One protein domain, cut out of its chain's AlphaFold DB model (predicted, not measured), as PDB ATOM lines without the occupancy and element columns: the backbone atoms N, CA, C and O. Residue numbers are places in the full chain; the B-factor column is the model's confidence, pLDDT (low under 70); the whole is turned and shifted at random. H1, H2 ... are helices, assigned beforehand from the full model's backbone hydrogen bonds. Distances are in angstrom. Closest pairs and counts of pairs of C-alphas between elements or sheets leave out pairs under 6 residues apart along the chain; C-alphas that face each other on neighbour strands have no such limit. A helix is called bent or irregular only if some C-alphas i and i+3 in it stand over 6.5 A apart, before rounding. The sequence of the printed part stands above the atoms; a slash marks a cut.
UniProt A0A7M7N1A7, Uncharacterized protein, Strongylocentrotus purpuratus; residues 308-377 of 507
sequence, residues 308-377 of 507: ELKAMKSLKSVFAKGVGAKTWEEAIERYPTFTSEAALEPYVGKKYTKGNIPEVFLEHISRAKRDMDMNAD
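This is residues 308 to 377 of the 507 residues of an uncharacterized protein of Strongylocentrotus purpuratus (UniProt A0A7M7N1A7). Two longer helices, H5 and H1, meet at a slant, and short helices H2, H3 and H4 fold back along one side of the pair. The printed part has 70 residues with five named helices, H1 to H5 in chain order, and no named strand: all helix. It is compact, radius of gyration of the C-alphas 11.5 A, with an elongated outline of 37 by 22 by 22 A.

H5, residues 359 to 376, touches H1, residues 308 to 323, at a steep tilt of 44 degrees, the same way, through residues 362 to 369 and 319 to 323 alone; the closest C-alphas, of Gly 322 and Ile 365, are 6.1 A apart. H1 touches H2, residues 328 to 334, with residues 316 to 323 alone; closest C-alphas Ala 320 and Ala 331, 5.5 A. Close to H5 but not clearly touching it are H3, residues 336 to 339, closest C-alphas Phe 338 and Ala 368, 6.4 A, and H4, residues 341 to 347, closest C-alphas Tyr 347 and Phe 361, 7.0 A. Every O i to N i+4 pair is within hydrogen-bond range in H1, H2 and H5; H4 has 1 of 3, and 2 of 4 O i to N i+3 pairs; H3 is too short.

H5 is 25.5 A long, ending at C-alpha 376 (-39.297, 45.024, -23.630); H1, 22.4 A, begins at C-alpha 308 (-25.779, 13.285, -28.407). H4 is irregular: C-alphas 343 and 346 are 7.0 A apart.

The farthest C-alphas, Glu 308 and Asp 377, are 38.1 A apart. The printed part has no cut; the H4 to H5 link is long. Residues 349 to 351, 353 to 355 and 372 to 377 have pLDDT under 70.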
ATOM      1  N   GLU A 308     -25.699  12.147 -29.323       86.94
ATOM      2  CA  GLU A 308     -25.779  13.285 -28.407       86.94
ATOM      3  C   GLU A 308     -25.575  14.621 -29.131       86.94
ATOM      4  O   GLU A 308     -26.442  15.493 -29.049       86.94
ATOM      5  N   LEU A 309     -24.523  14.755 -29.950       88.62
ATOM      6  CA  LEU A 309     -24.289  15.957 -30.764       88.62
ATOM      7  C   LEU A 309     -25.490  16.280 -31.666       88.62
ATOM      8  O   LEU A 309     -25.914  17.432 -31.788       88.62
ATOM      9  N   LYS A 310     -26.095  15.257 -32.279       87.56
ATOM     10  CA  LYS A 310     -27.300  15.428 -33.107       87.56
ATOM     11  C   LYS A 310     -28.519  15.832 -32.290       87.56
ATOM     12  O   LYS A 310     -29.296  16.671 -32.751       87.56
ATOM     13  N   ALA A 311     -28.703  15.238 -31.112       84.50
ATOM     14  CA  ALA A 311     -29.779  15.607 -30.203       84.50
ATOM     15  C   ALA A 311     -29.638  17.073 -29.773       84.50
ATOM     16  O   ALA A 311     -30.602  17.827 -29.896       84.50
ATOM     17  N   MET A 312     -28.424  17.498 -29.413       85.00
ATOM     18  CA  MET A 312     -28.101  18.886 -29.078       85.00
ATOM     19  C   MET A 312     -28.372  19.841 -30.235       85.00
ATOM     20  O   MET A 312     -29.006  20.877 -30.049       85.00
ATOM     21  N   LYS A 313     -27.966  19.491 -31.457       86.50
ATOM     22  CA  LYS A 313     -28.238  20.315 -32.643       86.50
ATOM     23  C   LYS A 313     -29.738  20.470 -32.910       86.50
ATOM     24  O   LYS A 313     -30.192  21.562 -33.256       86.50
ATOM     25  N   SER A 314     -30.516  19.401 -32.730       86.31
ATOM     26  CA  SER A 314     -31.976  19.457 -32.860       86.31
ATOM     27  C   SER A 314     -32.605  20.325 -31.768       86.31
ATOM     28  O   SER A 314     -33.400  21.210 -32.080       86.31
ATOM     29  N   LEU A 315     -32.195  20.132 -30.511       87.38
ATOM     30  CA  LEU A 315     -32.633  20.913 -29.352       87.38
ATOM     31  C   LEU A 315     -32.407  22.415 -29.577       87.38
ATOM     32  O   LEU A 315     -33.358  23.196 -29.520       87.38
ATOM     33  N   LYS A 316     -31.173  22.797 -29.932       88.25
ATOM     34  CA  LYS A 316     -30.780  24.178 -30.254       88.25
ATOM     35  C   LYS A 316     -31.622  24.760 -31.388       88.25
ATOM     36  O   LYS A 316     -32.145  25.867 -31.276       88.25
ATOM     37  N   SER A 317     -31.834  23.995 -32.465       87.62
ATOM     38  CA  SER A 317     -32.676  24.443 -33.579       87.62
ATOM     39  C   SER A 317     -34.141  24.639 -33.181       87.62
ATOM     40  O   SER A 317     -34.784  25.537 -33.727       87.62
ATOM     41  N   VAL A 318     -34.691  23.794 -32.305       88.12
ATOM     42  CA  VAL A 318     -36.076  23.925 -31.836       88.12
ATOM     43  C   VAL A 318     -36.219  25.120 -30.910       88.12
ATOM     44  O   VAL A 318     -37.182  25.864 -31.070       88.12
ATOM     45  N   PHE A 319     -35.263  25.345 -30.008       89.50
ATOM     46  CA  PHE A 319     -35.268  26.518 -29.141       89.50
ATOM     47  C   PHE A 319     -35.210  27.813 -29.953       89.50
ATOM     48  O   PHE A 319     -36.116  28.627 -29.825       89.50
ATOM     49  N   ALA A 320     -34.224  27.959 -30.852       88.62
ATOM     50  CA  ALA A 320     -34.064  29.160 -31.679       88.62
ATOM     51  C   ALA A 320     -35.341  29.482 -32.473       88.62
ATOM     52  O   ALA A 320     -35.862  30.592 -32.408       88.62
ATOM     53  N   LYS A 321     -35.933  28.474 -33.132       87.94
ATOM     54  CA  LYS A 321     -37.223  28.631 -33.827       87.94
ATOM     55  C   LYS A 321     -38.367  28.951 -32.875       87.94
ATOM     56  O   LYS A 321     -39.247  29.732 -33.220       87.94
ATOM     57  N   GLY A 322     -38.367  28.323 -31.703       85.75
ATOM     58  CA  GLY A 322     -39.355  28.516 -30.660       85.75
ATOM     59  C   GLY A 322     -39.413  29.967 -30.215       85.75
ATOM     60  O   GLY A 322     -40.504  30.529 -30.202       85.75
ATOM     61  N   VAL A 323     -38.260  30.581 -29.937       87.25
ATOM     62  CA  VAL A 323     -38.129  31.988 -29.522       87.25
ATOM     63  C   VAL A 323     -38.159  32.992 -30.683       87.25
ATOM     64  O   VAL A 323     -38.221  34.190 -30.451       87.25
ATOM     65  N   GLY A 324     -38.175  32.524 -31.934       83.81
ATOM     66  CA  GLY A 324     -38.212  33.387 -33.120       83.81
ATOM     67  C   GLY A 324     -36.847  33.938 -33.555       83.81
ATOM     68  O   GLY A 324     -36.801  34.854 -34.372       83.81
ATOM     69  N   ALA A 325     -35.746  33.380 -33.048       86.38
ATOM     70  CA  ALA A 325     -34.395  33.673 -33.519       86.38
ATOM     71  C   ALA A 325     -34.100  32.932 -34.838       86.38
ATOM     72  O   ALA A 325     -34.539  31.794 -35.051       86.38
ATOM     73  N   LYS A 326     -33.342  33.566 -35.737       85.50
ATOM     74  CA  LYS A 326     -32.916  32.974 -37.014       85.50
ATOM     75  C   LYS A 326     -31.751  32.010 -36.825       85.50
ATOM     76  O   LYS A 326     -31.685  31.001 -37.529       85.50
ATOM     77  N   THR A 327     -30.854  32.309 -35.888       85.81
ATOM     78  CA  THR A 327     -29.671  31.496 -35.579       85.81
ATOM     79  C   THR A 327     -29.616  31.127 -34.098       85.81
ATOM     80  O   THR A 327     -30.364  31.656 -33.276       85.81
ATOM     81  N   TRP A 328     -28.760  30.160 -33.757       89.50
ATOM     82  CA  TRP A 328     -28.545  29.778 -32.361       89.50
ATOM     83  C   TRP A 328     -27.773  30.866 -31.606       89.50
ATOM     84  O   TRP A 328     -28.049  31.123 -30.444       89.50
ATOM     85  N   GLU A 329     -26.862  31.546 -32.289       90.44
ATOM     86  CA  GLU A 329     -26.058  32.646 -31.764       90.44
ATOM     87  C   GLU A 329     -26.948  33.836 -31.375       90.44
ATOM     88  O   GLU A 329     -26.843  34.343 -30.264       90.44
ATOM     89  N   GLU A 330     -27.924  34.192 -32.220       84.69
ATOM     90  CA  GLU A 330     -28.937  35.210 -31.895       84.69
ATOM     91  C   GLU A 330     -29.795  34.790 -30.690       84.69
ATOM     92  O   GLU A 330     -30.194  35.624 -29.879       84.69
ATOM     93  N   ALA A 331     -30.077  33.490 -30.547       86.25
ATOM     94  CA  ALA A 331     -30.793  32.981 -29.383       86.25
ATOM     95  C   ALA A 331     -29.951  33.082 -28.101       86.25
ATOM     96  O   ALA A 331     -30.517  33.385 -27.054       86.25
ATOM     97  N   ILE A 332     -28.631  32.868 -28.174       87.69
ATOM     98  CA  ILE A 332     -27.721  33.034 -27.031       87.69
ATOM     99  C   ILE A 332     -27.675  34.494 -26.585       87.69
ATOM    100  O   ILE A 332     -27.790  34.771 -25.396       87.69
ATOM    101  N   GLU A 333     -27.536  35.426 -27.528       83.88
ATOM    102  CA  GLU A 333     -27.484  36.858 -27.218       83.88
ATOM    103  C   GLU A 333     -28.788  37.358 -26.589       83.88
ATOM    104  O   GLU A 333     -28.765  38.144 -25.646       83.88
ATOM    105  N   ARG A 334     -29.937  36.883 -27.089       79.56
ATOM    106  CA  ARG A 334     -31.256  37.305 -26.598       79.56
ATOM    107  C   ARG A 334     -31.709  36.601 -25.325       79.56
ATOM    108  O   ARG A 334     -32.491  37.178 -24.579       79.56
ATOM    109  N   TYR A 335     -31.274  35.364 -25.096       84.25
ATOM    110  CA  TYR A 335     -31.766  34.523 -24.000       84.25
ATOM    111  C   TYR A 335     -30.629  33.807 -23.245       84.25
ATOM    112  O   TYR A 335     -30.702  32.587 -23.062       84.25
ATOM    113  N   PRO A 336     -29.593  34.522 -22.763       83.94
ATOM    114  CA  PRO A 336     -28.360  33.915 -22.248       83.94
ATOM    115  C   PRO A 336     -28.597  32.950 -21.076       83.94
ATOM    116  O   PRO A 336     -28.000  31.873 -21.018       83.94
ATOM    117  N   THR A 337     -29.524  33.286 -20.179       84.44
ATOM    118  CA  THR A 337     -29.935  32.453 -19.037       84.44
ATOM    119  C   THR A 337     -30.586  31.138 -19.473       84.44
ATOM    120  O   THR A 337     -30.323  30.092 -18.878       84.44
ATOM    121  N   PHE A 338     -31.372  31.155 -20.552       84.44
ATOM    122  CA  PHE A 338     -32.127  30.000 -21.055       84.44
ATOM    123  C   PHE A 338     -31.354  29.145 -22.070       84.44
ATOM    124  O   PHE A 338     -31.760  28.010 -22.338       84.44
ATOM    125  N   THR A 339     -30.259  29.672 -22.627       86.25
ATOM    126  CA  THR A 339     -29.366  28.976 -23.570       86.25
ATOM    127  C   THR A 339     -28.086  28.435 -22.937       86.25
ATOM    128  O   THR A 339     -27.275  27.832 -23.645       86.25
ATOM    129  N   SER A 340     -27.880  28.659 -21.637       84.06
ATOM    130  CA  SER A 340     -26.735  28.118 -20.899       84.06
ATOM    131  C   SER A 340     -26.724  26.584 -20.920       84.06
ATOM    132  O   SER A 340     -27.768  25.940 -21.036       84.06
ATOM    133  N   GLU A 341     -25.538  25.984 -20.803       81.69
ATOM    134  CA  GLU A 341     -25.388  24.523 -20.814       81.69
ATOM    135  C   GLU A 341     -26.220  23.860 -19.706       81.69
ATOM    136  O   GLU A 341     -26.999  22.952 -19.989       81.69
ATOM    137  N   ALA A 342     -26.179  24.418 -18.492       80.69
ATOM    138  CA  ALA A 342     -26.976  23.965 -17.352       80.69
ATOM    139  C   ALA A 342     -28.495  24.066 -17.590       80.69
ATOM    140  O   ALA A 342     -29.255  23.206 -17.152       80.69
ATOM    141  N   ALA A 343     -28.963  25.093 -18.310       81.62
ATOM    142  CA  ALA A 343     -30.381  25.229 -18.641       81.62
ATOM    143  C   ALA A 343     -30.841  24.216 -19.702       81.62
ATOM    144  O   ALA A 343     -32.020  23.863 -19.747       81.62
ATOM    145  N   LEU A 344     -29.936  23.751 -20.567       83.44
ATOM    146  CA  LEU A 344     -30.248  22.816 -21.650       83.44
ATOM    147  C   LEU A 344     -30.045  21.348 -21.259       83.44
ATOM    148  O   LEU A 344     -30.721  20.489 -21.828       83.44
ATOM    149  N   GLU A 345     -29.176  21.064 -20.285       81.06
ATOM    150  CA  GLU A 345     -28.854  19.721 -19.781       81.06
ATOM    151  C   GLU A 345     -30.095  18.837 -19.505       81.06
ATOM    152  O   GLU A 345     -30.146  17.709 -20.009       81.06
ATOM    153  N   PRO A 346     -31.175  19.322 -18.846       82.00
ATOM    154  CA  PRO A 346     -32.363  18.506 -18.547       82.00
ATOM    155  C   PRO A 346     -33.153  18.052 -19.787       82.00
ATOM    156  O   PRO A 346     -34.078  17.228 -19.714       82.00
ATOM    157  N   TYR A 347     -32.838  18.638 -20.939       80.31
ATOM    158  CA  TYR A 347     -33.525  18.445 -22.205       80.31
ATOM    159  C   TYR A 347     -32.697  17.608 -23.195       80.31
ATOM    160  O   TYR A 347     -33.209  17.192 -24.238       80.31
ATOM    161  N   VAL A 348     -31.444  17.292 -22.859       71.81
ATOM    162  CA  VAL A 348     -30.555  16.462 -23.680       71.81
ATOM    163  C   VAL A 348     -31.059  15.013 -23.727       71.81
ATOM    164  O   VAL A 348     -31.673  14.500 -22.795       71.81
ATOM    165  N   GLY A 349     -30.878  14.344 -24.871       65.75
ATOM    166  CA  GLY A 349     -31.275  12.940 -25.067       65.75
ATOM    167  C   GLY A 349     -32.739  12.701 -25.469       65.75
ATOM    168  O   GLY A 349     -33.096  11.580 -25.844       65.75
ATOM    169  N   LYS A 350     -33.596  13.730 -25.484       67.38
ATOM    170  CA  LYS A 350     -34.966  13.622 -26.022       67.38
ATOM    171  C   LYS A 350     -34.963  13.806 -27.547       67.38
ATOM    172  O   LYS A 350     -34.229  14.620 -28.101       67.38
ATOM    173  N   LYS A 351     -35.779  13.028 -28.271       64.62
ATOM    174  CA  LYS A 351     -35.904  13.162 -29.735       64.62
ATOM    175  C   LYS A 351     -36.859  14.298 -30.082       64.62
ATOM    176  O   LYS A 351     -38.070  14.104 -30.084       64.62
ATOM    177  N   TYR A 352     -36.300  15.447 -30.438       70.88
ATOM    178  CA  TYR A 352     -37.057  16.594 -30.931       70.88
ATOM    179  C   TYR A 352     -37.348  16.434 -32.428       70.88
ATOM    180  O   TYR A 352     -36.434  16.515 -33.253       70.88
ATOM    181  N   THR A 353     -38.610  16.187 -32.790       65.31
ATOM    182  CA  THR A 353     -39.083  16.161 -34.188       65.31
ATOM    183  C   THR A 353     -40.290  17.079 -34.376       65.31
ATOM    184  O   THR A 353     -40.958  17.467 -33.419       65.31
ATOM    185  N   LYS A 354     -40.582  17.463 -35.628       60.19
ATOM    186  CA  LYS A 354     -41.735  18.316 -35.960       60.19
ATOM    187  C   LYS A 354     -43.030  17.618 -35.508       60.19
ATOM    188  O   LYS A 354     -43.395  16.597 -36.081       60.19
ATOM    189  N   GLY A 355     -43.687  18.163 -34.482       62.84
ATOM    190  CA  GLY A 355     -44.905  17.604 -33.872       62.84
ATOM    191  C   GLY A 355     -44.685  16.737 -32.626       62.84
ATOM    192  O   GLY A 355     -45.662  16.317 -32.024       62.84
ATOM    193  N   ASN A 356     -43.437  16.489 -32.217       73.44
ATOM    194  CA  ASN A 356     -43.113  15.764 -30.989       73.44
ATOM    195  C   ASN A 356     -42.046  16.537 -30.204       73.44
ATOM    196  O   ASN A 356     -40.857  16.210 -30.231       73.44
ATOM    197  N   ILE A 357     -42.483  17.622 -29.569       78.44
ATOM    198  CA  ILE A 357     -41.669  18.428 -28.661       78.44
ATOM    199  C   ILE A 357     -42.247  18.209 -27.259       78.44
ATOM    200  O   ILE A 357     -43.442  18.438 -27.080       78.44
ATOM    201  N   PRO A 358     -41.445  17.758 -26.279       81.31
ATOM    202  CA  PRO A 358     -41.895  17.616 -24.899       81.31
ATOM    203  C   PRO A 358     -42.497  18.920 -24.370       81.31
ATOM    204  O   PRO A 358     -41.882  19.977 -24.502       81.31
ATOM    205  N   GLU A 359     -43.658  18.834 -23.725       81.12
ATOM    206  CA  GLU A 359     -44.379  19.991 -23.174       81.12
ATOM    207  C   GLU A 359     -43.511  20.802 -22.202       81.12
ATOM    208  O   GLU A 359     -43.431  22.020 -22.310       81.12
ATOM    209  N   VAL A 360     -42.721  20.113 -21.374       83.44
ATOM    210  CA  VAL A 360     -41.747  20.727 -20.454       83.44
ATOM    211  C   VAL A 360     -40.726  21.616 -21.184       83.44
ATOM    212  O   VAL A 360     -40.268  22.617 -20.645       83.44
ATOM    213  N   PHE A 361     -40.359  21.276 -22.425       85.94
ATOM    214  CA  PHE A 361     -39.445  22.100 -23.222       85.94
ATOM    215  C   PHE A 361     -40.161  23.259 -23.930       85.94
ATOM    216  O   PHE A 361     -39.589  24.335 -24.082       85.94
ATOM    217  N   LEU A 362     -41.426  23.080 -24.325       84.31
ATOM    218  CA  LEU A 362     -42.256  24.190 -24.811       84.31
ATOM    219  C   LEU A 362     -42.497  25.227 -23.711       84.31
ATOM    220  O   LEU A 362     -42.509  26.426 -23.991       84.31
ATOM    221  N   GLU A 363     -42.640  24.777 -22.466       85.56
ATOM    222  CA  GLU A 363     -42.752  25.662 -21.315       85.56
ATOM    223  C   GLU A 363     -41.455  26.450 -21.090       85.56
ATOM    224  O   GLU A 363     -41.524  27.660 -20.891       85.56
ATOM    225  N   HIS A 364     -40.286  25.809 -21.217       87.69
ATOM    226  CA  HIS A 364     -38.979  26.487 -21.172       87.69
ATOM    227  C   HIS A 364     -38.877  27.604 -22.219       87.69
ATOM    228  O   HIS A 364     -38.562  28.744 -21.887       87.69
ATOM    229  N   ILE A 365     -39.249  27.315 -23.470       87.56
ATOM    230  CA  ILE A 365     -39.296  28.308 -24.558       87.56
ATOM    231  C   ILE A 365     -40.292  29.438 -24.243       87.56
ATOM    232  O   ILE A 365     -40.016  30.608 -24.499       87.56
ATOM    233  N   SER A 366     -41.459  29.108 -23.690       85.44
ATOM    234  CA  SER A 366     -42.493  30.097 -23.350       85.44
ATOM    235  C   SER A 366     -42.097  30.971 -22.159       85.44
ATOM    236  O   SER A 366     -42.481  32.135 -22.100       85.44
ATOM    237  N   ARG A 367     -41.337  30.430 -21.200       84.31
ATOM    238  CA  ARG A 367     -40.731  31.202 -20.107       84.31
ATOM    239  C   ARG A 367     -39.692  32.176 -20.657       84.31
ATOM    240  O   ARG A 367     -39.787  33.351 -20.336       84.31
ATOM    241  N   ALA A 368     -38.816  31.722 -21.555       86.50
ATOM    242  CA  ALA A 368     -37.825  32.583 -22.199       86.50
ATOM    243  C   ALA A 368     -38.470  33.775 -22.933       86.50
ATOM    244  O   ALA A 368     -38.016  34.904 -22.794       86.50
ATOM    245  N   LYS A 369     -39.571  33.552 -23.666       84.31
ATOM    246  CA  LYS A 369     -40.321  34.644 -24.316       84.31
ATOM    247  C   LYS A 369     -40.893  35.650 -23.325       84.31
ATOM    248  O   LYS A 369     -40.688  36.842 -23.500       84.31
ATOM    249  N   ARG A 370     -41.568  35.159 -22.281       79.31
ATOM    250  CA  ARG A 370     -42.173  36.020 -21.256       79.31
ATOM    251  C   ARG A 370     -41.134  36.869 -20.529       79.31
ATOM    252  O   ARG A 370     -41.417  38.017 -20.230       79.31
ATOM    253  N   ASP A 371     -39.951  36.318 -20.273       74.50
ATOM    254  CA  ASP A 371     -38.849  37.043 -19.632       74.50
ATOM    255  C   ASP A 371     -38.354  38.224 -20.490       74.50
ATOM    256  O   ASP A 371     -38.041  39.292 -19.979       74.50
ATOM    257  N   MET A 372     -38.364  38.075 -21.819       63.50
ATOM    258  CA  MET A 372     -38.088  39.166 -22.764       63.50
ATOM    259  C   MET A 372     -39.234  40.178 -22.848       63.50
ATOM    260  O   MET A 372     -38.972  41.374 -22.843       63.50
ATOM    261  N   ASP A 373     -40.490  39.723 -22.892       55.03
ATOM    262  CA  ASP A 373     -41.659  40.613 -22.961       55.03
ATOM    263  C   ASP A 373     -41.766  41.498 -21.699       55.03
ATOM    264  O   ASP A 373     -42.126  42.668 -21.789       55.03
ATOM    265  N   MET A 374     -41.356  40.982 -20.532       50.53
ATOM    266  CA  MET A 374     -41.237  41.760 -19.287       50.53
ATOM    267  C   MET A 374     -40.089  42.785 -19.315       50.53
ATOM    268  O   MET A 374     -40.139  43.766 -18.580       50.53
ATOM    269  N   ASN A 375     -39.073  42.579 -20.159       48.72
ATOM    270  CA  ASN A 375     -37.944  43.498 -20.339       48.72
ATOM    271  C   ASN A 375     -38.147  44.491 -21.504       48.72
ATOM    272  O   ASN A 375     -37.428  45.486 -21.583       48.72
ATOM    273  N   ALA A 376     -39.090  44.231 -22.418       44.19
ATOM    274  CA  ALA A 376     -39.297  45.024 -23.630       44.19
ATOM    275  C   ALA A 376     -40.244  46.223 -23.445       44.19
ATOM    276  O   ALA A 376     -40.103  47.199 -24.179       44.19
ATOM    277  N   ASP A 377     -41.165  46.171 -22.475       36.84
ATOM    278  CA  ASP A 377     -42.252  47.158 -22.361       36.84
ATOM    279  C   ASP A 377     -42.118  48.202 -21.238       36.84
ATOM    280  O   ASP A 377     -42.981  49.065 -21.183       36.84
TER     281      ASP A 377